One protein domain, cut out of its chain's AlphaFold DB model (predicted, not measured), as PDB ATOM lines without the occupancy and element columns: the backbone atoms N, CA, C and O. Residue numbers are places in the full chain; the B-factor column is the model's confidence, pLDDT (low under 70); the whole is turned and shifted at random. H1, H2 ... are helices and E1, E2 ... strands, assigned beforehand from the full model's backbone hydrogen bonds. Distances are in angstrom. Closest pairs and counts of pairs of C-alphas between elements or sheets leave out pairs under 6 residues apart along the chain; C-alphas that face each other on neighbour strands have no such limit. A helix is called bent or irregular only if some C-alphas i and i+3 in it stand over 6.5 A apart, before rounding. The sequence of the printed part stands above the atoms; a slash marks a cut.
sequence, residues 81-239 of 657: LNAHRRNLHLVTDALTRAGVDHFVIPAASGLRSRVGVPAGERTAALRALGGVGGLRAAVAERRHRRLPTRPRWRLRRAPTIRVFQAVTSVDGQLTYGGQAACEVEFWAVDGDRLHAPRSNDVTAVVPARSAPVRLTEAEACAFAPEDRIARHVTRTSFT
ATOM      1  N   LEU A  81     234.032 165.628 173.371       92.88
ATOM      2  CA  LEU A  81     233.125 166.702 173.762       92.88
ATOM      3  C   LEU A  81     231.842 166.700 172.918       92.88
ATOM      4  O   LEU A  81     230.749 166.771 173.468       92.88
ATOM      5  N   ASN A  82     231.934 166.526 171.598       92.88
ATOM      6  CA  ASN A  82     230.743 166.464 170.745       92.88
ATOM      7  C   ASN A  82     229.904 165.209 171.029       92.88
ATOM      8  O   ASN A  82     228.675 165.279 171.054       92.88
ATOM      9  N   ALA A  83     230.538 164.074 171.340       92.88
ATOM     10  CA  ALA A  83     229.831 162.879 171.801       92.88
ATOM     11  C   ALA A  83     229.113 163.115 173.144       92.88
ATOM     12  O   ALA A  83     227.972 162.674 173.309       92.88
ATOM     13  N   HIS A  84     229.753 163.827 174.078       93.44
ATOM     14  CA  HIS A  84     229.157 164.248 175.350       93.44
ATOM     15  C   HIS A  84     227.939 165.159 175.125       93.44
ATOM     16  O   HIS A  84     226.833 164.803 175.543       93.44
ATOM     17  N   ARG A  85     228.116 166.267 174.389       92.94
ATOM     18  CA  ARG A  85     227.064 167.233 174.014       92.94
ATOM     19  C   ARG A  85     225.861 166.539 173.404       92.94
ATOM     20  O   ARG A  85     224.731 166.715 173.848       92.94
ATOM     21  N   ARG A  86     226.116 165.687 172.411       92.69
ATOM     22  CA  ARG A  86     225.080 164.933 171.706       92.69
ATOM     23  C   ARG A  86     224.262 164.072 172.659       92.69
ATOM     24  O   ARG A  86     223.040 164.074 172.580       92.69
ATOM     25  N   ASN A  87     224.914 163.324 173.547       94.38
ATOM     26  CA  ASN A  87     224.203 162.454 174.483       94.38
ATOM     27  C   ASN A  87     223.433 163.245 175.543       94.38
ATOM     28  O   ASN A  87     222.327 162.830 175.885       94.38
ATOM     29  N   LEU A  88     223.981 164.366 176.023       95.06
ATOM     30  CA  LEU A  88     223.278 165.267 176.933       95.06
ATOM     31  C   LEU A  88     222.015 165.837 176.268       95.06
ATOM     32  O   LEU A  88     220.928 165.624 176.796       95.06
ATOM     33  N   HIS A  89     222.138 166.439 175.079       94.19
ATOM     34  CA  HIS A  89     221.002 167.006 174.340       94.19
ATOM     35  C   HIS A  89     219.941 165.954 174.000       94.19
ATOM     36  O   HIS A  89     218.760 166.155 174.261       94.19
ATOM     37  N   LEU A  90     220.340 164.769 173.515       94.19
ATOM     38  CA  LEU A  90     219.383 163.690 173.229       94.19
ATOM     39  C   LEU A  90     218.564 163.277 174.463       94.19
ATOM     40  O   LEU A  90     217.418 162.850 174.308       94.19
ATOM     41  N   VAL A  91     219.143 163.364 175.664       95.81
ATOM     42  CA  VAL A  91     218.442 163.077 176.920       95.81
ATOM     43  C   VAL A  91     217.569 164.258 177.337       95.81
ATOM     44  O   VAL A  91     216.367 164.064 177.510       95.81
ATOM     45  N   THR A  92     218.123 165.466 177.460       96.19
ATOM     46  CA  THR A  92     217.380 166.651 177.928       96.19
ATOM     47  C   THR A  92     216.223 167.003 176.999       96.19
ATOM     48  O   THR A  92     215.117 167.252 177.471       96.19
ATOM     49  N   ASP A  93     216.411 166.915 175.682       95.75
ATOM     50  CA  ASP A  93     215.363 167.221 174.701       95.75
ATOM     51  C   ASP A  93     214.243 166.177 174.726       95.75
ATOM     52  O   ASP A  93     213.081 166.481 174.450       95.75
ATOM     53  N   ALA A  94     214.569 164.916 175.022       95.69
ATOM     54  CA  ALA A  94     213.570 163.862 175.162       95.69
ATOM     55  C   ALA A  94     212.743 164.029 176.441       95.69
ATOM     56  O   ALA A  94     211.528 163.850 176.392       95.69
ATOM     57  N   LEU A  95     213.384 164.388 177.555       96.56
ATOM     58  CA  LEU A  95     212.702 164.648 178.825       96.56
ATOM     59  C   LEU A  95     211.828 165.906 178.732       96.56
ATOM     60  O   LEU A  95     210.646 165.840 179.061       96.56
ATOM     61  N   THR A  96     212.364 166.992 178.167       95.81
ATOM     62  CA  THR A  96     211.634 168.252 177.942       95.81
ATOM     63  C   THR A  96     210.382 168.031 177.096       95.81
ATOM     64  O   THR A  96     209.288 168.413 177.500       95.81
ATOM     65  N   ARG A  97     210.501 167.347 175.946       96.12
ATOM     66  CA  ARG A  97     209.345 167.060 175.073       96.12
ATOM     67  C   ARG A  97     208.287 166.174 175.727       96.12
ATOM     68  O   ARG A  97     207.135 166.211 175.315       96.12
ATOM     69  N   ALA A  98     208.676 165.360 176.703       95.94
ATOM     70  CA  ALA A  98     207.760 164.512 177.454       95.94
ATOM     71  C   ALA A  98     207.171 165.203 178.696       95.94
ATOM     72  O   ALA A  98     206.418 164.555 179.421       95.94
ATOM     73  N   GLY A  99     207.519 166.472 178.951       95.69
ATOM     74  CA  GLY A  99     207.091 167.209 180.139       95.69
ATOM     75  C   GLY A  99     207.653 166.643 181.444       95.69
ATOM     76  O   GLY A  99     207.016 166.792 182.477       95.69
ATOM     77  N   VAL A 100     208.799 165.953 181.387       95.88
ATOM     78  CA  VAL A 100     209.433 165.350 182.564       95.88
ATOM     79  C   VAL A 100     210.342 166.367 183.246       95.88
ATOM     80  O   VAL A 100     211.245 166.915 182.599       95.88
ATOM     81  N   ASP A 101     210.146 166.574 184.547       95.12
ATOM     82  CA  ASP A 101     211.006 167.445 185.345       95.12
ATOM     83  C   ASP A 101     212.426 166.866 185.423       95.12
ATOM     84  O   ASP A 101     212.644 165.690 185.740       95.12
ATOM     85  N   HIS A 102     213.414 167.688 185.080       96.06
ATOM     86  CA  HIS A 102     214.808 167.279 185.035       96.06
ATOM     87  C   HIS A 102     215.755 168.462 185.218       96.06
ATOM     88  O   HIS A 102     215.436 169.608 184.906       96.06
ATOM     89  N   PHE A 103     216.959 168.167 185.702       96.62
ATOM     90  CA  PHE A 103     218.006 169.160 185.923       96.62
ATOM     91  C   PHE A 103     219.387 168.564 185.658       96.62
ATOM     92  O   PHE A 103     219.656 167.413 186.003       96.62
ATOM     93  N   VAL A 104     220.280 169.338 185.048       95.81
ATOM     94  CA  VAL A 104     221.675 168.944 184.823       95.81
ATOM     95  C   VAL A 104     222.456 169.055 186.128       95.81
ATOM     96  O   VAL A 104     222.383 170.071 186.811       95.81
ATOM     97  N   ILE A 105     223.207 168.012 186.474       94.69
ATOM     98  CA  ILE A 105     224.067 167.977 187.659       94.69
ATOM     99  C   ILE A 105     225.504 168.240 187.188       94.69
ATOM    100  O   ILE A 105     226.024 167.431 186.411       94.69
ATOM    101  N   PRO A 106     226.149 169.331 187.637       92.81
ATOM    102  CA  PRO A 106     227.533 169.628 187.295       92.81
ATOM    103  C   PRO A 106     228.491 168.490 187.676       92.81
ATOM    104  O   PRO A 106     228.317 167.840 188.713       92.81
ATOM    105  N   ALA A 107     229.525 168.265 186.862       87.50
ATOM    106  CA  ALA A 107     230.608 167.331 187.173       87.50
ATOM    107  C   ALA A 107     231.993 167.996 187.094       87.50
ATOM    108  O   ALA A 107     232.327 168.646 186.102       87.50
ATOM    109  N   ALA A 108     232.811 167.755 188.126       78.00
ATOM    110  CA  ALA A 108     234.151 168.339 188.270       78.00
ATOM    111  C   ALA A 108     235.192 167.729 187.320       78.00
ATOM    112  O   ALA A 108     236.276 168.276 187.127       78.00
ATOM    113  N   SER A 109     234.904 166.533 186.805       80.75
ATOM    114  CA  SER A 109     235.817 165.769 185.965       80.75
ATOM    115  C   SER A 109     235.085 164.734 185.119       80.75
ATOM    116  O   SER A 109     233.997 164.246 185.462       80.75
ATOM    117  N   GLY A 110     235.743 164.344 184.032       80.88
ATOM    118  CA  GLY A 110     235.303 163.273 183.155       80.88
ATOM    119  C   GLY A 110     234.254 163.676 182.117       80.88
ATOM    120  O   GLY A 110     233.661 164.744 182.123       80.88
ATOM    121  N   LEU A 111     234.019 162.752 181.184       85.88
ATOM    122  CA  LEU A 111     233.237 162.994 179.966       85.88
ATOM    123  C   LEU A 111     231.757 162.626 180.062       85.88
ATOM    124  O   LEU A 111     231.051 162.631 179.052       85.88
ATOM    125  N   ARG A 112     231.270 162.246 181.241       90.56
ATOM    126  CA  ARG A 112     229.872 161.843 181.405       90.56
ATOM    127  C   ARG A 112     229.059 163.006 181.926       90.56
ATOM    128  O   ARG A 112     229.369 163.540 182.984       90.56
ATOM    129  N   SER A 113     227.996 163.342 181.213       93.94
ATOM    130  CA  SER A 113     226.984 164.253 181.730       93.94
ATOM    131  C   SER A 113     226.111 163.545 182.762       93.94
ATOM    132  O   SER A 113     225.987 162.316 182.754       93.94
ATOM    133  N   ARG A 114     225.500 164.320 183.660       94.38
ATOM    134  CA  ARG A 114     224.587 163.818 184.689       94.38
ATOM    135  C   ARG A 114     223.298 164.631 184.665       94.38
ATOM    136  O   ARG A 114     223.338 165.854 184.576       94.38
ATOM    137  N   VAL A 115     222.162 163.947 184.736       96.56
ATOM    138  CA  VAL A 115     220.827 164.557 184.762       96.56
ATOM    139  C   VAL A 115     220.028 163.925 185.895       96.56
ATOM    140  O   VAL A 115     219.857 162.707 185.923       96.56
ATOM    141  N   GLY A 116     219.544 164.744 186.821       96.38
ATOM    142  CA  GLY A 116     218.621 164.338 187.873       96.38
ATOM    143  C   GLY A 116     217.177 164.375 187.384       96.38
ATOM    144  O   GLY A 116     216.784 165.293 186.666       96.38
ATOM    145  N   VAL A 117     216.398 163.366 187.766       96.88
ATOM    146  CA  VAL A 117     214.958 163.240 187.503       96.88
ATOM    147  C   VAL A 117     214.275 162.783 188.795       96.88
ATOM    148  O   VAL A 117     214.762 161.829 189.414       96.88
ATOM    149  N   PRO A 118     213.147 163.379 189.219       96.12
ATOM    150  CA  PRO A 118     212.381 162.877 190.357       96.12
ATOM    151  C   PRO A 118     211.969 161.408 190.165       96.12
ATOM    152  O   PRO A 118     211.471 161.002 189.110       96.12
ATOM    153  N   ALA A 119     212.152 160.573 191.189       94.25
ATOM    154  CA  ALA A 119     211.915 159.132 191.089       94.25
ATOM    155  C   ALA A 119     210.456 158.772 190.742       94.25
ATOM    156  O   ALA A 119     210.232 157.722 190.128       94.25
ATOM    157  N   GLY A 120     209.492 159.642 191.071       92.06
ATOM    158  CA  GLY A 120     208.083 159.502 190.686       92.06
ATOM    159  C   GLY A 120     207.855 159.546 189.168       92.06
ATOM    160  O   GLY A 120     207.022 158.810 188.641       92.06
ATOM    161  N   GLU A 121     208.672 160.302 188.430       93.94
ATOM    162  CA  GLU A 121     208.547 160.481 186.975       93.94
ATOM    163  C   GLU A 121     209.353 159.464 186.158       93.94
ATOM    164  O   GLU A 121     209.321 159.436 184.923       93.94
ATOM    165  N   ARG A 122     210.034 158.541 186.841       92.94
ATOM    166  CA  ARG A 122     210.892 157.508 186.248       92.94
ATOM    167  C   ARG A 122     210.270 156.794 185.050       92.94
ATOM    168  O   ARG A 122     210.949 156.521 184.059       92.94
ATOM    169  N   THR A 123     208.995 156.418 185.146       90.94
ATOM    170  CA  THR A 123     208.335 155.661 184.074       90.94
ATOM    171  C   THR A 123     208.126 156.525 182.827       90.94
ATOM    172  O   THR A 123     208.318 156.020 181.720       90.94
ATOM    173  N   ALA A 124     207.776 157.805 182.994       92.81
ATOM    174  CA  ALA A 124     207.643 158.756 181.893       92.81
ATOM    175  C   ALA A 124     209.009 159.023 181.240       92.81
ATOM    176  O   ALA A 124     209.144 158.845 180.028       92.81
ATOM    177  N   ALA A 125     210.043 159.275 182.051       93.81
ATOM    178  CA  ALA A 125     211.420 159.463 181.589       93.81
ATOM    179  C   ALA A 125     211.915 158.285 180.730       93.81
ATOM    180  O   ALA A 125     212.408 158.458 179.615       93.81
ATOM    181  N   LEU A 126     211.734 157.050 181.210       91.75
ATOM    182  CA  LEU A 126     212.159 155.851 180.485       91.75
ATOM    183  C   LEU A 126     211.404 155.643 179.164       91.75
ATOM    184  O   LEU A 126     212.007 155.168 178.198       91.75
ATOM    185  N   ARG A 127     210.104 155.973 179.106       90.56
ATOM    186  CA  ARG A 127     209.321 155.919 177.859       90.56
ATOM    187  C   ARG A 127     209.816 156.961 176.857       90.56
ATOM    188  O   ARG A 127     210.038 156.608 175.700       90.56
ATOM    189  N   ALA A 128     210.038 158.195 177.311       93.19
ATOM    190  CA  ALA A 128     210.537 159.292 176.488       93.19
ATOM    191  C   ALA A 128     211.886 158.943 175.845       93.19
ATOM    192  O   ALA A 128     212.035 158.975 174.623       93.19
ATOM    193  N   LEU A 129     212.841 158.484 176.660       92.25
ATOM    194  CA  LEU A 129     214.157 158.050 176.191       92.25
ATOM    195  C   LEU A 129     214.064 156.828 175.263       92.25
ATOM    196  O   LEU A 129     214.779 156.748 174.265       92.25
ATOM    197  N   GLY A 130     213.168 155.879 175.552       86.94
ATOM    198  CA  GLY A 130     212.928 154.712 174.701       86.94
ATOM    199  C   GLY A 130     212.366 155.055 173.316       86.94
ATOM    200  O   GLY A 130     212.566 154.279 172.379       86.94
ATOM    201  N   GLY A 131     211.701 156.206 173.176       84.81
ATOM    202  CA  GLY A 131     211.225 156.748 171.901       84.81
ATOM    203  C   GLY A 131     212.334 157.319 171.011       84.81
ATOM    204  O   GLY A 131     212.141 157.459 169.804       84.81
ATOM    205  N   VAL A 132     213.519 157.602 171.561       85.94
ATOM    206  CA  VAL A 132     214.637 158.161 170.792       85.94
ATOM    207  C   VAL A 132     215.395 157.055 170.051       85.94
ATOM    208  O   VAL A 132     215.984 156.129 170.623       85.94
ATOM    209  N   GLY A 133     215.419 157.161 168.723       80.69
ATOM    210  CA  GLY A 133     216.035 156.176 167.843       80.69
ATOM    211  C   GLY A 133     217.542 155.998 168.065       80.69
ATOM    212  O   GLY A 133     218.344 156.909 167.889       80.69
ATOM    213  N   GLY A 134     217.968 154.762 168.340       79.62
ATOM    214  CA  GLY A 134     219.390 154.397 168.394       79.62
ATOM    215  C   GLY A 134     220.072 154.625 169.743       79.62
ATOM    216  O   GLY A 134     221.263 154.327 169.846       79.62
ATOM    217  N   LEU A 135     219.335 155.068 170.769       85.19
ATOM    218  CA  LEU A 135     219.854 155.103 172.132       85.19
ATOM    219  C   LEU A 135     220.119 153.693 172.668       85.19
ATOM    220  O   LEU A 135     219.375 152.723 172.459       85.19
ATOM    221  N   ARG A 136     221.228 153.590 173.387       85.81
ATOM    222  CA  ARG A 136     221.645 152.429 174.158       85.81
ATOM    223  C   ARG A 136     221.630 152.809 175.623       85.81
ATOM    224  O   ARG A 136     221.989 153.925 175.974       85.81
ATOM    225  N   ALA A 137     221.251 151.855 176.460       83.50
ATOM    226  CA  ALA A 137     221.262 152.014 177.897       83.50
ATOM    227  C   ALA A 137     222.013 150.881 178.595       83.50
ATOM    228  O   ALA A 137     222.029 149.730 178.134       83.50
ATOM    229  N   ALA A 138     222.624 151.208 179.728       79.56
ATOM    230  CA  ALA A 138     223.169 150.253 180.682       79.56
ATOM    231  C   ALA A 138     222.838 150.660 182.116       79.56
ATOM    232  O   ALA A 138     222.657 151.835 182.422       79.56
ATOM    233  N   VAL A 139     222.797 149.658 182.989       75.44
ATOM    234  CA  VAL A 139     222.739 149.824 184.443       75.44
ATOM    235  C   VAL A 139     224.100 149.401 184.989       75.44
ATOM    236  O   VAL A 139     224.508 148.264 184.735       75.44
ATOM    237  N   ALA A 140     224.781 150.282 185.725       65.12
ATOM    238  CA  ALA A 140     226.135 150.051 186.250       65.12
ATOM    239  C   ALA A 140     227.154 149.641 185.151       65.12
ATOM    240  O   ALA A 140     227.020 150.041 183.993       65.12
ATOM    241  N   GLU A 141     228.170 148.840 185.491       54.47
ATOM    242  CA  GLU A 141     229.189 148.305 184.560       54.47
ATOM    243  C   GLU A 141     228.674 147.181 183.639       54.47
ATOM    244  O   GLU A 141     229.435 146.477 182.974       54.47
ATOM    245  N   ARG A 142     227.354 146.967 183.585       60.53
ATOM    246  CA  ARG A 142     226.776 145.881 182.791       60.53
ATOM    247  C   ARG A 142     226.672 146.252 181.313       60.53
ATOM    248  O   ARG A 142     226.616 147.407 180.907       60.53
ATOM    249  N   ARG A 143     226.575 145.209 180.488       60.56
ATOM    250  CA  ARG A 143     226.531 145.288 179.021       60.56
ATOM    251  C   ARG A 143     225.458 146.258 178.505       60.56
ATOM    252  O   ARG A 143     224.271 146.070 178.769       60.56
ATOM    253  N   HIS A 144     225.879 147.194 177.655       60.03
ATOM    254  CA  HIS A 144     225.002 148.118 176.934       60.03
ATOM    255  C   HIS A 144     224.037 147.377 175.997       60.03
ATOM    256  O   HIS A 144     224.456 146.557 175.169       60.03
ATOM    257  N   ARG A 145     222.740 147.680 176.103       67.31
ATOM    258  CA  ARG A 145     221.681 147.149 175.229       67.31
ATOM    259  C   ARG A 145     220.912 148.304 174.594       67.31
ATOM    260  O   ARG A 145     220.918 149.407 175.125       67.31
ATOM    261  N   ARG A 146     220.254 148.069 173.455       67.75
ATOM    262  CA  ARG A 146     219.335 149.056 172.864       67.75
ATOM    263  C   ARG A 146     218.249 149.391 173.889       67.75
ATOM    264  O   ARG A 146     217.701 148.463 174.491       67.75
ATOM    265  N   LEU A 147     217.972 150.677 174.094       65.69
ATOM    266  CA  LEU A 147     216.914 151.108 174.999       65.69
ATOM    267  C   LEU A 147     215.551 150.829 174.330       65.69
ATOM    268  O   LEU A 147     215.332 151.288 173.209       65.69
ATOM    269  N   PRO A 148     214.679 149.999 174.930       64.06
ATOM    270  CA  PRO A 148     213.365 149.709 174.364       64.06
ATOM    271  C   PRO A 148     212.363 150.823 174.692       64.06
ATOM    272  O   PRO A 148     212.434 151.416 175.765       64.06
ATOM    273  N   THR A 149     211.375 151.024 173.817       61.25
ATOM    274  CA  THR A 149     210.224 151.922 174.045       61.25
ATOM    275  C   THR A 149     209.401 151.515 175.271       61.25
ATOM    276  O   THR A 149     208.923 152.366 176.015       61.25
ATOM    277  N   ARG A 150     209.276 150.204 175.528       64.00
ATOM    278  CA  ARG A 150     208.718 149.654 176.774       64.00
ATOM    279  C   ARG A 150     209.852 149.268 177.735       64.00
ATOM    280  O   ARG A 150     210.560 148.289 177.466       64.00
ATOM    281  N   PRO A 151     210.055 149.996 178.848       59.94
ATOM    282  CA  PRO A 151     211.198 149.770 179.723       59.94
ATOM    283  C   PRO A 151     211.122 148.425 180.447       59.94
ATOM    284  O   PRO A 151     210.141 148.097 181.112       59.94
ATOM    285  N   ARG A 152     212.204 147.643 180.358       68.88
ATOM    286  CA  ARG A 152     212.344 146.369 181.083       68.88
ATOM    287  C   ARG A 152     212.391 146.609 182.594       68.88
ATOM    288  O   ARG A 152     212.965 147.600 183.042       68.88
ATOM    289  N   TRP A 153     211.912 145.641 183.378       55.28
ATOM    290  CA  TRP A 153     211.868 145.706 184.849       55.28
ATOM    291  C   TRP A 153     213.199 146.121 185.506       55.28
ATOM    292  O   TRP A 153     213.200 146.861 186.482       55.28
ATOM    293  N   ARG A 154     214.345 145.717 184.936       65.69
ATOM    294  CA  ARG A 154     215.684 146.055 185.459       65.69
ATOM    295  C   ARG A 154     216.016 147.546 185.386       65.69
ATOM    296  O   ARG A 154     216.649 148.060 186.295       65.69
ATOM    297  N   LEU A 155     215.593 148.234 184.323       71.31
ATOM    298  CA  LEU A 155     215.782 149.685 184.188       71.31
ATOM    299  C   LEU A 155     214.848 150.448 185.137       71.31
ATOM    300  O   LEU A 155     215.196 151.523 185.612       71.31
ATOM    301  N   ARG A 156     213.690 149.861 185.464       72.00
ATOM    302  CA  ARG A 156     212.708 150.449 186.387       72.00
ATOM    303  C   ARG A 156     213.152 150.435 187.855       72.00
ATOM    304  O   ARG A 156     212.611 151.211 188.624       72.00
ATOM    305  N   ARG A 157     214.110 149.587 188.245       81.38
ATOM    306  CA  ARG A 157     214.628 149.511 189.629       81.38
ATOM    307  C   ARG A 157     216.008 150.151 189.817       81.38
ATOM    308  O   ARG A 157     216.482 150.242 190.938       81.38
ATOM    309  N   ALA A 158     216.675 150.553 188.737       85.50
ATOM    310  CA  ALA A 158     218.038 151.063 188.809       85.50
ATOM    311  C   ALA A 158     218.065 152.515 189.320       85.50
ATOM    312  O   ALA A 158     217.411 153.353 188.705       85.50
ATOM    313  N   PRO A 159     218.822 152.858 190.374       89.06
ATOM    314  CA  PRO A 159     218.910 154.242 190.852       89.06
ATOM    315  C   PRO A 159     219.525 155.190 189.807       89.06
ATOM    316  O   PRO A 159     219.130 156.348 189.710       89.06
ATOM    317  N   THR A 160     220.413 154.667 188.959       91.06
ATOM    318  CA  THR A 160     221.052 155.403 187.863       91.06
ATOM    319  C   THR A 160     221.092 154.551 186.598       91.06
ATOM    320  O   THR A 160     221.332 153.337 186.655       91.06
ATOM    321  N   ILE A 161     220.902 155.182 185.440       92.00
ATOM    322  CA  ILE A 161     221.065 154.553 184.123       92.00
ATOM    323  C   ILE A 161     222.026 155.369 183.256       92.00
ATOM    324  O   ILE A 161     221.994 156.592 183.262       92.00
ATOM    325  N   ARG A 162     222.874 154.696 182.477       91.75
ATOM    326  CA  ARG A 162     223.738 155.330 181.468       91.75
ATOM    327  C   ARG A 162     223.064 155.249 180.118       91.75
ATOM    328  O   ARG A 162     222.757 154.134 179.691       91.75
ATOM    329  N   VAL A 163     222.891 156.378 179.444       92.56
ATOM    330  CA  VAL A 163     222.235 156.483 178.139       92.56
ATOM    331  C   VAL A 163     223.173 157.154 177.141       92.56
ATOM    332  O   VAL A 163     223.780 158.176 177.441       92.56
ATOM    333  N   PHE A 164     223.329 156.562 175.957       93.00
ATOM    334  CA  PHE A 164     224.159 157.135 174.896       93.00
ATOM    335  C   PHE A 164     223.766 156.634 173.508       93.00
ATOM    336  O   PHE A 164     223.217 155.539 173.346       93.00
ATOM    337  N   GLN A 165     224.129 157.402 172.488       91.62
ATOM    338  CA  GLN A 165     224.201 156.976 171.100       91.62
ATOM    339  C   GLN A 165     225.673 156.754 170.734       91.62
ATOM    340  O   GLN A 165     226.523 157.592 171.010       91.62
ATOM    341  N   ALA A 166     225.994 155.604 170.138       91.00
ATOM    342  CA  ALA A 166     227.353 155.364 169.660       91.00
ATOM    343  C   ALA A 166     227.614 156.204 168.402       91.00
ATOM    344  O   ALA A 166     226.816 156.139 167.460       91.00
ATOM    345  N   VAL A 167     228.730 156.927 168.380       91.19
ATOM    346  CA  VAL A 167     229.176 157.758 167.250       91.19
ATOM    347  C   VAL A 167     230.548 157.302 166.771       91.19
ATOM    348  O   VAL A 167     231.349 156.816 167.572       91.19
ATOM    349  N   THR A 168     230.819 157.404 165.475       90.19
ATOM    350  CA  THR A 168     232.083 156.980 164.866       90.19
ATOM    351  C   THR A 168     232.538 157.951 163.782       90.19
ATOM    352  O   THR A 168     231.704 158.564 163.126       90.19
ATOM    353  N   SER A 169     233.853 158.062 163.587       85.81
ATOM    354  CA  SER A 169     234.445 158.810 162.475       85.81
ATOM    355  C   SER A 169     234.036 158.231 161.117       85.81
ATOM    356  O   SER A 169     233.647 157.061 161.013       85.81
ATOM    357  N   VAL A 170     234.176 159.029 160.056       80.81
ATOM    358  CA  VAL A 170     233.868 158.641 158.663       80.81
ATOM    359  C   VAL A 170     234.561 157.330 158.260       80.81
ATOM    360  O   VAL A 170     233.950 156.424 157.681       80.81
ATOM    361  N   ASP A 171     235.821 157.165 158.656       73.25
ATOM    362  CA  ASP A 171     236.650 155.981 158.397       73.25
ATOM    363  C   ASP A 171     236.395 154.791 159.357       73.25
ATOM    364  O   ASP A 171     236.978 153.706 159.208       73.25
ATOM    365  N   GLY A 172     235.526 154.974 160.357       74.75
ATOM    366  CA  GLY A 172     235.206 153.985 161.384       74.75
ATOM    367  C   GLY A 172     236.382 153.599 162.292       74.75
ATOM    368  O   GLY A 172     236.383 152.489 162.832       74.75
ATOM    369  N   GLN A 173     237.431 154.427 162.396       72.81
ATOM    370  CA  GLN A 173     238.602 154.142 163.242       72.81
ATOM    371  C   GLN A 173     238.443 154.607 164.685       72.81
ATOM    372  O   GLN A 173     238.975 153.954 165.590       72.81
ATOM    373  N   LEU A 174     237.701 155.691 164.904       85.69
ATOM    374  CA  LEU A 174     237.421 156.251 166.218       85.69
ATOM    375  C   LEU A 174     235.938 156.085 166.532       85.69
ATOM    376  O   LEU A 174     235.080 156.262 165.667       85.69
ATOM    377  N   THR A 175     235.611 155.672 167.755       88.12
ATOM    378  CA  THR A 175     234.222 155.443 168.175       88.12
ATOM    379  C   THR A 175     234.033 155.839 169.625       88.12
ATOM    380  O   THR A 175     234.713 155.311 170.507       88.12
ATOM    381  N   TYR A 176     233.065 156.724 169.866       90.88
ATOM    382  CA  TYR A 176     232.633 157.094 171.206       90.88
ATOM    383  C   TYR A 176     231.317 156.416 171.576       90.88
ATOM    384  O   TYR A 176     230.428 156.217 170.745       90.88
ATOM    385  N   GLY A 177     231.211 156.015 172.840       90.12
ATOM    386  CA  GLY A 177     230.047 155.322 173.372       90.12
ATOM    387  C   GLY A 177     229.840 155.597 174.855       90.12
ATOM    388  O   GLY A 177     229.636 156.741 175.247       90.12
ATOM    389  N   GLY A 178     229.890 154.549 175.684       87.19
ATOM    390  CA  GLY A 178     229.563 154.631 177.112       87.19
ATOM    391  C   GLY A 178     230.448 155.585 177.927       87.19
ATOM    392  O   GLY A 178     230.021 156.072 178.975       87.19
ATOM    393  N   GLN A 179     231.663 155.881 177.457       87.44
ATOM    394  CA  GLN A 179     232.550 156.870 178.073       87.44
ATOM    395  C   GLN A 179     231.997 158.302 178.022       87.44
ATOM    396  O   GLN A 179     232.271 159.063 178.938       87.44
ATOM    397  N   ALA A 180     231.185 158.632 177.014       91.62
ATOM    398  CA  ALA A 180     230.554 159.944 176.839       91.62
ATOM    399  C   ALA A 180     229.039 159.898 177.126       91.62
ATOM    400  O   ALA A 180     228.267 160.676 176.572       91.62
ATOM    401  N   ALA A 181     228.585 158.911 177.907       93.00
ATOM    402  CA  ALA A 181     227.170 158.715 178.194       93.00
ATOM    403  C   ALA A 181     226.607 159.789 179.130       93.00
ATOM    404  O   ALA A 181     227.307 160.271 180.017       93.00
ATOM    405  N   CYS A 182     225.310 160.052 178.987       95.06
ATOM    406  CA  CYS A 182     224.528 160.793 179.964       95.06
ATOM    407  C   CYS A 182     224.024 159.829 181.046       95.06
ATOM    408  O   CYS A 182     223.341 158.839 180.757       95.06
ATOM    409  N   GLU A 183     224.382 160.092 182.296       94.31
ATOM    410  CA  GLU A 183     223.911 159.376 183.476       94.31
ATOM    411  C   GLU A 183     222.612 160.020 183.970       94.31
ATOM    412  O   GLU A 183     222.610 161.152 184.437       94.31
ATOM    413  N   VAL A 184     221.495 159.301 183.850       95.56
ATOM    414  CA  VAL A 184     220.203 159.729 184.396       95.56
ATOM    415  C   VAL A 184     220.062 159.149 185.796       95.56
ATOM    416  O   VAL A 184     220.032 157.924 185.968       95.56
ATOM    417  N   GLU A 185     220.004 160.029 186.786       95.75
ATOM    418  CA  GLU A 185     219.848 159.721 188.202       95.75
ATOM    419  C   GLU A 185     218.397 159.928 188.625       95.75
ATOM    420  O   GLU A 185     217.824 160.989 188.400       95.75
ATOM    421  N   PHE A 186     217.804 158.920 189.261       95.81
ATOM    422  CA  PHE A 186     216.446 159.016 189.786       95.81
ATOM    423  C   PHE A 186     216.492 159.380 191.270       95.81
ATOM    424  O   PHE A 186     216.810 158.524 192.097       95.81
ATOM    425  N   TRP A 187     216.191 160.637 191.581       96.75
ATOM    426  CA  TRP A 187     216.295 161.216 192.920       96.75
ATOM    427  C   TRP A 187     215.040 160.908 193.741       96.75
ATOM    428  O   TRP A 187     213.922 161.119 193.267       96.75
ATOM    429  N   ALA A 188     215.212 160.368 194.947       96.62
ATOM    430  CA  ALA A 188     214.095 160.018 195.821       96.62
ATOM    431  C   ALA A 188     213.388 161.289 196.308       96.62
ATOM    432  O   ALA A 188     214.050 162.267 196.640       96.62
ATOM    433  N   VAL A 189     212.056 161.270 196.321       95.06
ATOM    434  CA  VAL A 189     211.237 162.390 196.793       95.06
ATOM    435  C   VAL A 189     210.929 162.157 198.267       95.06
ATOM    436  O   VAL A 189     210.377 161.108 198.598       95.06
ATOM    437  N   ASP A 190     211.281 163.115 199.118       94.81
ATOM    438  CA  ASP A 190     210.959 163.126 200.545       94.81
ATOM    439  C   ASP A 190     210.452 164.521 200.937       94.81
ATOM    440  O   ASP A 190     211.211 165.493 200.966       94.81
ATOM    441  N   GLY A 191     209.140 164.645 201.146       92.00
ATOM    442  CA  GLY A 191     208.482 165.937 201.349       92.00
ATOM    443  C   GLY A 191     208.792 166.931 200.221       92.00
ATOM    444  O   GLY A 191     208.514 166.664 199.053       92.00
ATOM    445  N   ASP A 192     209.389 168.070 200.578       93.38
ATOM    446  CA  ASP A 192     209.827 169.119 199.641       93.38
ATOM    447  C   ASP A 192     211.316 169.003 199.255       93.38
ATOM    448  O   ASP A 192     211.967 169.974 198.865       93.38
ATOM    449  N   ARG A 193     211.906 167.811 199.387       96.06
ATOM    450  CA  ARG A 193     213.313 167.552 199.063       96.06
ATOM    451  C   ARG A 193     213.467 166.389 198.092       96.06
ATOM    452  O   ARG A 193     212.705 165.423 198.083       96.06
ATOM    453  N   LEU A 194     214.497 166.493 197.263       96.50
ATOM    454  CA  LEU A 194     214.988 165.436 196.395       96.50
ATOM    455  C   LEU A 194     216.343 164.971 196.910       96.50
ATOM    456  O   LEU A 194     217.258 165.778 197.079       96.50
ATOM    457  N   HIS A 195     216.478 163.662 197.090       96.75
ATOM    458  CA  HIS A 195     217.692 163.015 197.569       96.75
ATOM    459  C   HIS A 195     218.369 162.257 196.432       96.75
ATOM    460  O   HIS A 195     217.766 161.394 195.782       96.75
ATOM    461  N   ALA A 196     219.636 162.578 196.194       95.75
ATOM    462  CA  ALA A 196     220.441 161.934 195.176       95.75
ATOM    463  C   ALA A 196     220.603 160.438 195.482       95.75
ATOM    464  O   ALA A 196     220.808 160.055 196.635       95.75
ATOM    465  N   PRO A 197     220.602 159.568 194.461       93.06
ATOM    466  CA  PRO A 197     220.873 158.145 194.658       93.06
ATOM    467  C   PRO A 197     222.321 157.840 195.084       93.06
ATOM    468  O   PRO A 197     222.636 156.695 195.408       93.06
ATOM    469  N   ARG A 198     223.217 158.830 195.000       90.06
ATOM    470  CA  ARG A 198     224.637 158.759 195.360       90.06
ATOM    471  C   ARG A 198     225.168 160.161 195.657       90.06
ATOM    472  O   ARG A 198     224.607 161.142 195.173       90.06
ATOM    473  N   SER A 199     226.292 160.245 196.358       86.88
ATOM    474  CA  SER A 199     227.028 161.501 196.510       86.88
ATOM    475  C   SER A 199     227.499 162.038 195.153       86.88
ATOM    476  O   SER A 199     227.869 161.268 194.259       86.88
ATOM    477  N   ASN A 200     227.491 163.360 195.009       87.44
ATOM    478  CA  ASN A 200     228.070 164.084 193.880       87.44
ATOM    479  C   ASN A 200     228.934 165.243 194.397       87.44
ATOM    480  O   ASN A 200     228.991 165.484 195.600       87.44
ATOM    481  N   ASP A 201     229.600 165.935 193.476       83.88
ATOM    482  CA  ASP A 201     230.643 166.914 193.790       83.88
ATOM    483  C   ASP A 201     230.100 168.221 194.396       83.88
ATOM    484  O   ASP A 201     230.890 169.023 194.887       83.88
ATOM    485  N   VAL A 202     228.780 168.455 194.349       90.19
ATOM    486  CA  VAL A 202     228.156 169.728 194.748       90.19
ATOM    487  C   VAL A 202     227.214 169.555 195.942       90.19
ATOM    488  O   VAL A 202     227.466 170.102 197.010       90.19
ATOM    489  N   THR A 203     226.118 168.805 195.787       91.31
ATOM    490  CA  THR A 203     225.159 168.535 196.871       91.31
ATOM    491  C   THR A 203     224.319 167.295 196.580       91.31
ATOM    492  O   THR A 203     223.838 167.100 195.466       91.31
ATOM    493  N   ALA A 204     224.090 166.462 197.597       93.25
ATOM    494  CA  ALA A 204     223.242 165.272 197.493       93.25
ATOM    495  C   ALA A 204     221.748 165.550 197.752       93.25
ATOM    496  O   ALA A 204     220.935 164.636 197.624       93.25
ATOM    497  N   VAL A 205     221.378 166.778 198.131       94.50
ATOM    498  CA  VAL A 205     219.992 167.147 198.446       94.50
ATOM    499  C   VAL A 205     219.660 168.491 197.814       94.50
ATOM    500  O   VAL A 205     220.426 169.449 197.940       94.50
ATOM    501  N   VAL A 206     218.510 168.562 197.146       94.62
ATOM    502  CA  VAL A 206     217.978 169.799 196.554       94.62
ATOM    503  C   VAL A 206     216.487 169.942 196.870       94.62
ATOM    504  O   VAL A 206     215.830 168.928 197.108       94.62
ATOM    505  N   PRO A 207     215.919 171.158 196.868       94.31
ATOM    506  CA  PRO A 207     214.472 171.338 196.965       94.31
ATOM    507  C   PRO A 207     213.741 170.625 195.820       94.31
ATOM    508  O   PRO A 207     214.189 170.682 194.669       94.31
ATOM    509  N   ALA A 208     212.611 169.981 196.118       90.69
ATOM    510  CA  ALA A 208     211.788 169.303 195.117       90.69
ATOM    511  C   ALA A 208     211.188 170.285 194.113       90.69
ATOM    512  O   ALA A 208     211.069 169.969 192.927       90.69
ATOM    513  N   ARG A 209     210.885 171.502 194.568       87.31
ATOM    514  CA  ARG A 209     210.489 172.620 193.716       87.31
ATOM    515  C   ARG A 209     211.492 173.752 193.861       87.31
ATOM    516  O   ARG A 209     211.799 174.209 194.953       87.31
ATOM    517  N   SER A 210     212.015 174.220 192.739       85.62
ATOM    518  CA  SER A 210     212.825 175.436 192.676       85.62
ATOM    519  C   SER A 210     212.769 176.013 191.274       85.62
ATOM    520  O   SER A 210     212.553 175.279 190.304       85.62
ATOM    521  N   ALA A 211     212.959 177.329 191.183       86.56
ATOM    522  CA  ALA A 211     213.026 178.018 189.908       86.56
ATOM    523  C   ALA A 211     214.156 177.421 189.045       86.56
ATOM    524  O   ALA A 211     215.274 177.243 189.548       86.56
ATOM    525  N   PRO A 212     213.884 177.094 187.769       90.44
ATOM    526  CA  PRO A 212     214.913 176.610 186.870       90.44
ATOM    527  C   PRO A 212     215.918 177.730 186.606       90.44
ATOM    528  O   PRO A 212     215.553 178.849 186.251       90.44
ATOM    529  N   VAL A 213     217.194 177.404 186.740       94.75
ATOM    530  CA  VAL A 213     218.313 178.266 186.347       94.75
ATOM    531  C   VAL A 213     219.080 177.587 185.223       94.75
ATOM    532  O   VAL A 213     218.896 176.394 184.981       94.75
ATOM    533  N   ARG A 214     219.906 178.332 184.491       93.94
ATOM    534  CA  ARG A 214     220.671 177.777 183.372       93.94
ATOM    535  C   ARG A 214     222.158 177.848 183.651       93.94
ATOM    536  O   ARG A 214     222.633 178.874 184.115       93.94
ATOM    537  N   LEU A 215     222.849 176.767 183.315       91.94
ATOM    538  CA  LEU A 215     224.300 176.686 183.296       91.94
ATOM    539  C   LEU A 215     224.819 176.829 181.872       91.94
ATOM    540  O   LEU A 215     224.183 176.360 180.911       91.94
ATOM    541  N   THR A 216     225.993 177.430 181.747       91.94
ATOM    542  CA  THR A 216     226.826 177.289 180.555       91.94
ATOM    543  C   THR A 216     227.366 175.859 180.451       91.94
ATOM    544  O   THR A 216     227.244 175.044 181.376       91.94
ATOM    545  N   GLU A 217     227.935 175.501 179.305       89.38
ATOM    546  CA  GLU A 217     228.513 174.171 179.134       89.38
ATOM    547  C   GLU A 217     229.723 173.950 180.054       89.38
ATOM    548  O   GLU A 217     229.831 172.890 180.676       89.38
ATOM    549  N   ALA A 218     230.578 174.965 180.207       87.94
ATOM    550  CA  ALA A 218     231.736 174.927 181.106       87.94
ATOM    551  C   ALA A 218     231.349 174.780 182.586       87.94
ATOM    552  O   ALA A 218     232.106 174.224 183.380       87.94
ATOM    553  N   GLU A 219     230.179 175.290 182.977       89.44
ATOM    554  CA  GLU A 219     229.631 175.112 184.325       89.44
ATOM    555  C   GLU A 219     229.065 173.709 184.544       89.44
ATOM    556  O   GLU A 219     229.189 173.158 185.637       89.44
ATOM    557  N   ALA A 220     228.468 173.106 183.516       89.75
ATOM    558  CA  ALA A 220     227.945 171.747 183.593       89.75
ATOM    559  C   ALA A 220     229.052 170.675 183.517       89.75
ATOM    560  O   ALA A 220     228.917 169.600 184.110       89.75
ATOM    561  N   CYS A 221     230.131 170.948 182.779       88.44
ATOM    562  CA  CYS A 221     231.181 169.991 182.454       88.44
ATOM    563  C   CYS A 221     232.557 170.668 182.443       88.44
ATOM    564  O   CYS A 221     232.877 171.411 181.518       88.44
ATOM    565  N   ALA A 222     233.416 170.337 183.412       86.69
ATOM    566  CA  ALA A 222     234.768 170.907 183.504       86.69
ATOM    567  C   ALA A 222     235.677 170.597 182.292       86.69
ATOM    568  O   ALA A 222     236.701 171.253 182.104       86.69
ATOM    569  N   PHE A 223     235.313 169.608 181.466       90.06
ATOM    570  CA  PHE A 223     236.020 169.294 180.224       90.06
ATOM    571  C   PHE A 223     235.697 170.280 179.089       90.06
ATOM    572  O   PHE A 223     236.477 170.385 178.146       90.06
ATOM    573  N   ALA A 224     234.557 170.976 179.137       89.94
ATOM    574  CA  ALA A 224     234.129 171.883 178.078       89.94
ATOM    575  C   ALA A 224     234.959 173.189 178.057       89.94
ATOM    576  O   ALA A 224     235.440 173.634 179.102       89.94
ATOM    577  N   PRO A 225     235.146 173.812 176.874       89.44
ATOM    578  CA  PRO A 225     235.711 175.154 176.778       89.44
ATOM    579  C   PRO A 225     234.829 176.156 177.513       89.44
ATOM    580  O   PRO A 225     233.616 175.974 177.586       89.44
ATOM    581  N   GLU A 226     235.438 177.239 177.994       85.19
ATOM    582  CA  GLU A 226     234.677 178.374 178.508       85.19
ATOM    583  C   GLU A 226     233.730 178.914 177.437       85.19
ATOM    584  O   GLU A 226     234.114 179.160 176.292       85.19
ATOM    585  N   ASP A 227     232.471 179.081 177.821       81.81
ATOM    586  CA  ASP A 227     231.401 179.566 176.974       81.81
ATOM    587  C   ASP A 227     230.526 180.554 177.749       81.81
ATOM    588  O   ASP A 227     230.416 180.505 178.971       81.81
ATOM    589  N   ARG A 228     229.893 181.483 177.027       78.00
ATOM    590  CA  ARG A 228     229.004 182.496 177.625       78.00
ATOM    591  C   ARG A 228     227.521 182.157 177.482       78.00
ATOM    592  O   ARG A 228     226.667 182.935 177.892       78.00
ATOM    593  N   ILE A 229     227.195 181.029 176.851       86.81
ATOM    594  CA  ILE A 229     225.819 180.706 176.470       86.81
ATOM    595  C   ILE A 229     225.248 179.709 177.477       86.81
ATOM    596  O   ILE A 229     225.534 178.519 177.413       86.81
ATOM    597  N   ALA A 230     224.377 180.183 178.368       86.62
ATOM    598  CA  ALA A 230     223.684 179.328 179.324       86.62
ATOM    599  C   ALA A 230     222.564 178.515 178.640       86.62
ATOM    600  O   ALA A 230     221.533 179.059 178.229       86.62
ATOM    601  N   ARG A 231     222.765 177.197 178.508       87.75
ATOM    602  CA  ARG A 231     221.870 176.280 177.764       87.75
ATOM    603  C   ARG A 231     221.217 175.221 178.643       87.75
ATOM    604  O   ARG A 231     220.126 174.756 178.324       87.75
ATOM    605  N   HIS A 232     221.873 174.821 179.727       90.88
ATOM    606  CA  HIS A 232     221.503 173.622 180.471       90.88
ATOM    607  C   HIS A 232     220.668 173.965 181.697       90.88
ATOM    608  O   HIS A 232     221.154 174.617 182.614       90.88
ATOM    609  N   VAL A 233     219.414 173.514 181.726       94.31
ATOM    610  CA  VAL A 233     218.523 173.739 182.871       94.31
ATOM    611  C   VAL A 233     219.024 172.962 184.089       94.31
ATOM    612  O   VAL A 233     219.296 171.764 184.003       94.31
ATOM    613  N   THR A 234     219.131 173.639 185.228       95.44
ATOM    614  CA  THR A 234     219.482 173.065 186.527       95.44
ATOM    615  C   THR A 234     218.698 173.720 187.679       95.44
ATOM    616  O   THR A 234     217.770 174.499 187.459       95.44
ATOM    617  N   ARG A 235     219.069 173.387 188.919       93.88
ATOM    618  CA  ARG A 235     218.539 173.917 190.182       93.88
ATOM    619  C   ARG A 235     219.489 174.966 190.766       93.88
ATOM    620  O   ARG A 235     220.703 174.853 190.613       93.88
ATOM    621  N   THR A 236     218.962 175.932 191.516       91.88
ATOM    622  CA  THR A 236     219.759 176.988 192.179       91.88
ATOM    623  C   THR A 236     220.885 176.435 193.057       91.88
ATOM    624  O   THR A 236     221.974 177.004 193.082       91.88
ATOM    625  N   SER A 237     220.678 175.279 193.694       91.44
ATOM    626  CA  SER A 237     221.691 174.575 194.493       91.44
ATOM    627  C   SER A 237     222.950 174.166 193.713       91.44
ATOM    628  O   SER A 237     223.978 173.919 194.333       91.44
ATOM    629  N   PHE A 238     222.894 174.110 192.378       92.69
ATOM    630  CA  PHE A 238     224.016 173.744 191.506       92.69
ATOM    631  C   PHE A 238     224.713 174.941 190.846       92.69
ATOM    632  O   PHE A 238     225.601 174.748 190.022       92.69
ATOM    633  N   THR A 239     224.328 176.175 191.183       87.25
ATOM    634  CA  THR A 239     224.919 177.387 190.580       87.25
ATOM    635  C   THR A 239     226.256 177.783 191.197       87.25
ATOM    636  O   THR A 239     227.046 178.479 190.567       87.25
TER     637      THR A 239
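This is residues 81 to 239 of the 657 residues of the protein "Stealth protein CR2" of Micromonospora sp. Llam0 (UniProt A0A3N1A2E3). A strongly twisted, branched sheet of seven strands makes the core, with the long strand E5 running through it; the helix H1 packs along it, and H2 packs on it slantwise and meets H1. A small sheet of two strands, E8 and E9, adds to the body beside the edge strand E1, and the loop between E4 and E5 sticks out with its residues 169 to 174. The printed part has 159 residues, with four named helices and nine named strands in the order H1 E1 E2 H2 E3 H3 E4 E5 E6 E7 E8 H4 E9; the class is mixed, helices and strands, though under half of the residues are in named elements. The large sheet is mixed, parallel at E2 and E5 and antiparallel at its other pairs, and the small sheet is antiparallel. The whole is compact, with a radius of gyration of the C-alphas of 15.0 A and spans of 50 by 40 by 27 A.

In the large sheet, E5 is the longest strand, residues 182 to 190, 24.8 A from C-alpha 182 at (224.528, 160.793, 179.964) to C-alpha 190 at (210.959, 163.126, 200.545). E2 is residues 113 to 118, 17.0 A, and E4 is residues 160 to 164, 13.4 A. E1 is residues 103 to 105, E3 residues 136 to 138, E6 residues 193 to 195 and E7 residues 205 to 207. H1, residues 81 to 97, is 23.8 A long and begins with C-alpha 81 at (233.125, 166.702, 173.762). H2, residues 119 to 130, is 17.0 A long and irregular: C-alphas 120 and 123 are 7.7 A apart. H3 is residues 153 to 157 and H4 residues 217 to 220. The small sheet has E8, residues 212 to 215, and E9, residues 232 to 235, which ends with C-alpha 235 at (218.539, 173.917, 190.182).

E5 has E2 on one side and E4 and E6 on the other side. E2 and E5 are parallel, with N 115 and O 183 within hydrogen-bond range at 2.8 A. E4, E5, E6 and E7 form a meander, each strand the antiparallel neighbour of the one before, with N 161 and O 184 at 2.9 A, N 188 and O 195 at 2.9 A, and N 194 and O 206 at 2.8 A. The edge strands E1 and E3 are antiparallel to E2 and E4, with N 105 and O 114 at 2.9 A and N 136 and O 164 at 2.8 A. H1 is on the sheet at a height of 7.7 A, over E2 and E5, along the strands; its closest C-alphas to E5 are Leu 88 and Cys 182, 5.5 A. H2 is on the sheet at a height of 4.9 A, over E2 and slantwise to it at 44 degrees on the local plane. H1 touches H2 with residues 91 to 97 alone, closest at the C-alphas of Ala 94 and Ala 128, 5.6 A, at a steep tilt of 67 degrees, only just short of about perpendicular, opposite ways. H3 only grazes the sheet with residues 154 to 157, and H4 with residues 219 to 220. E8 and E9 are antiparallel, with N 215 and O 232 at 2.8 A, and the closest C-alphas of E1 and E9, Phe 103 and Thr 234, are 4.2 A apart. In H3 every O i to N i+4 pair is within hydrogen-bond range, in H1 12 of 13 and in H2 6 of 8, while H4 is too short for such a pair.

The two C-alphas farthest apart are those of Asp 171 and Gly 191, 52.3 A. The printed part has no cut. The long links are E3 to H3, E4 to E5 and H4 to E9. Residues 140 to 154 have a pLDDT under 70; the mean of the printed part is 87.7.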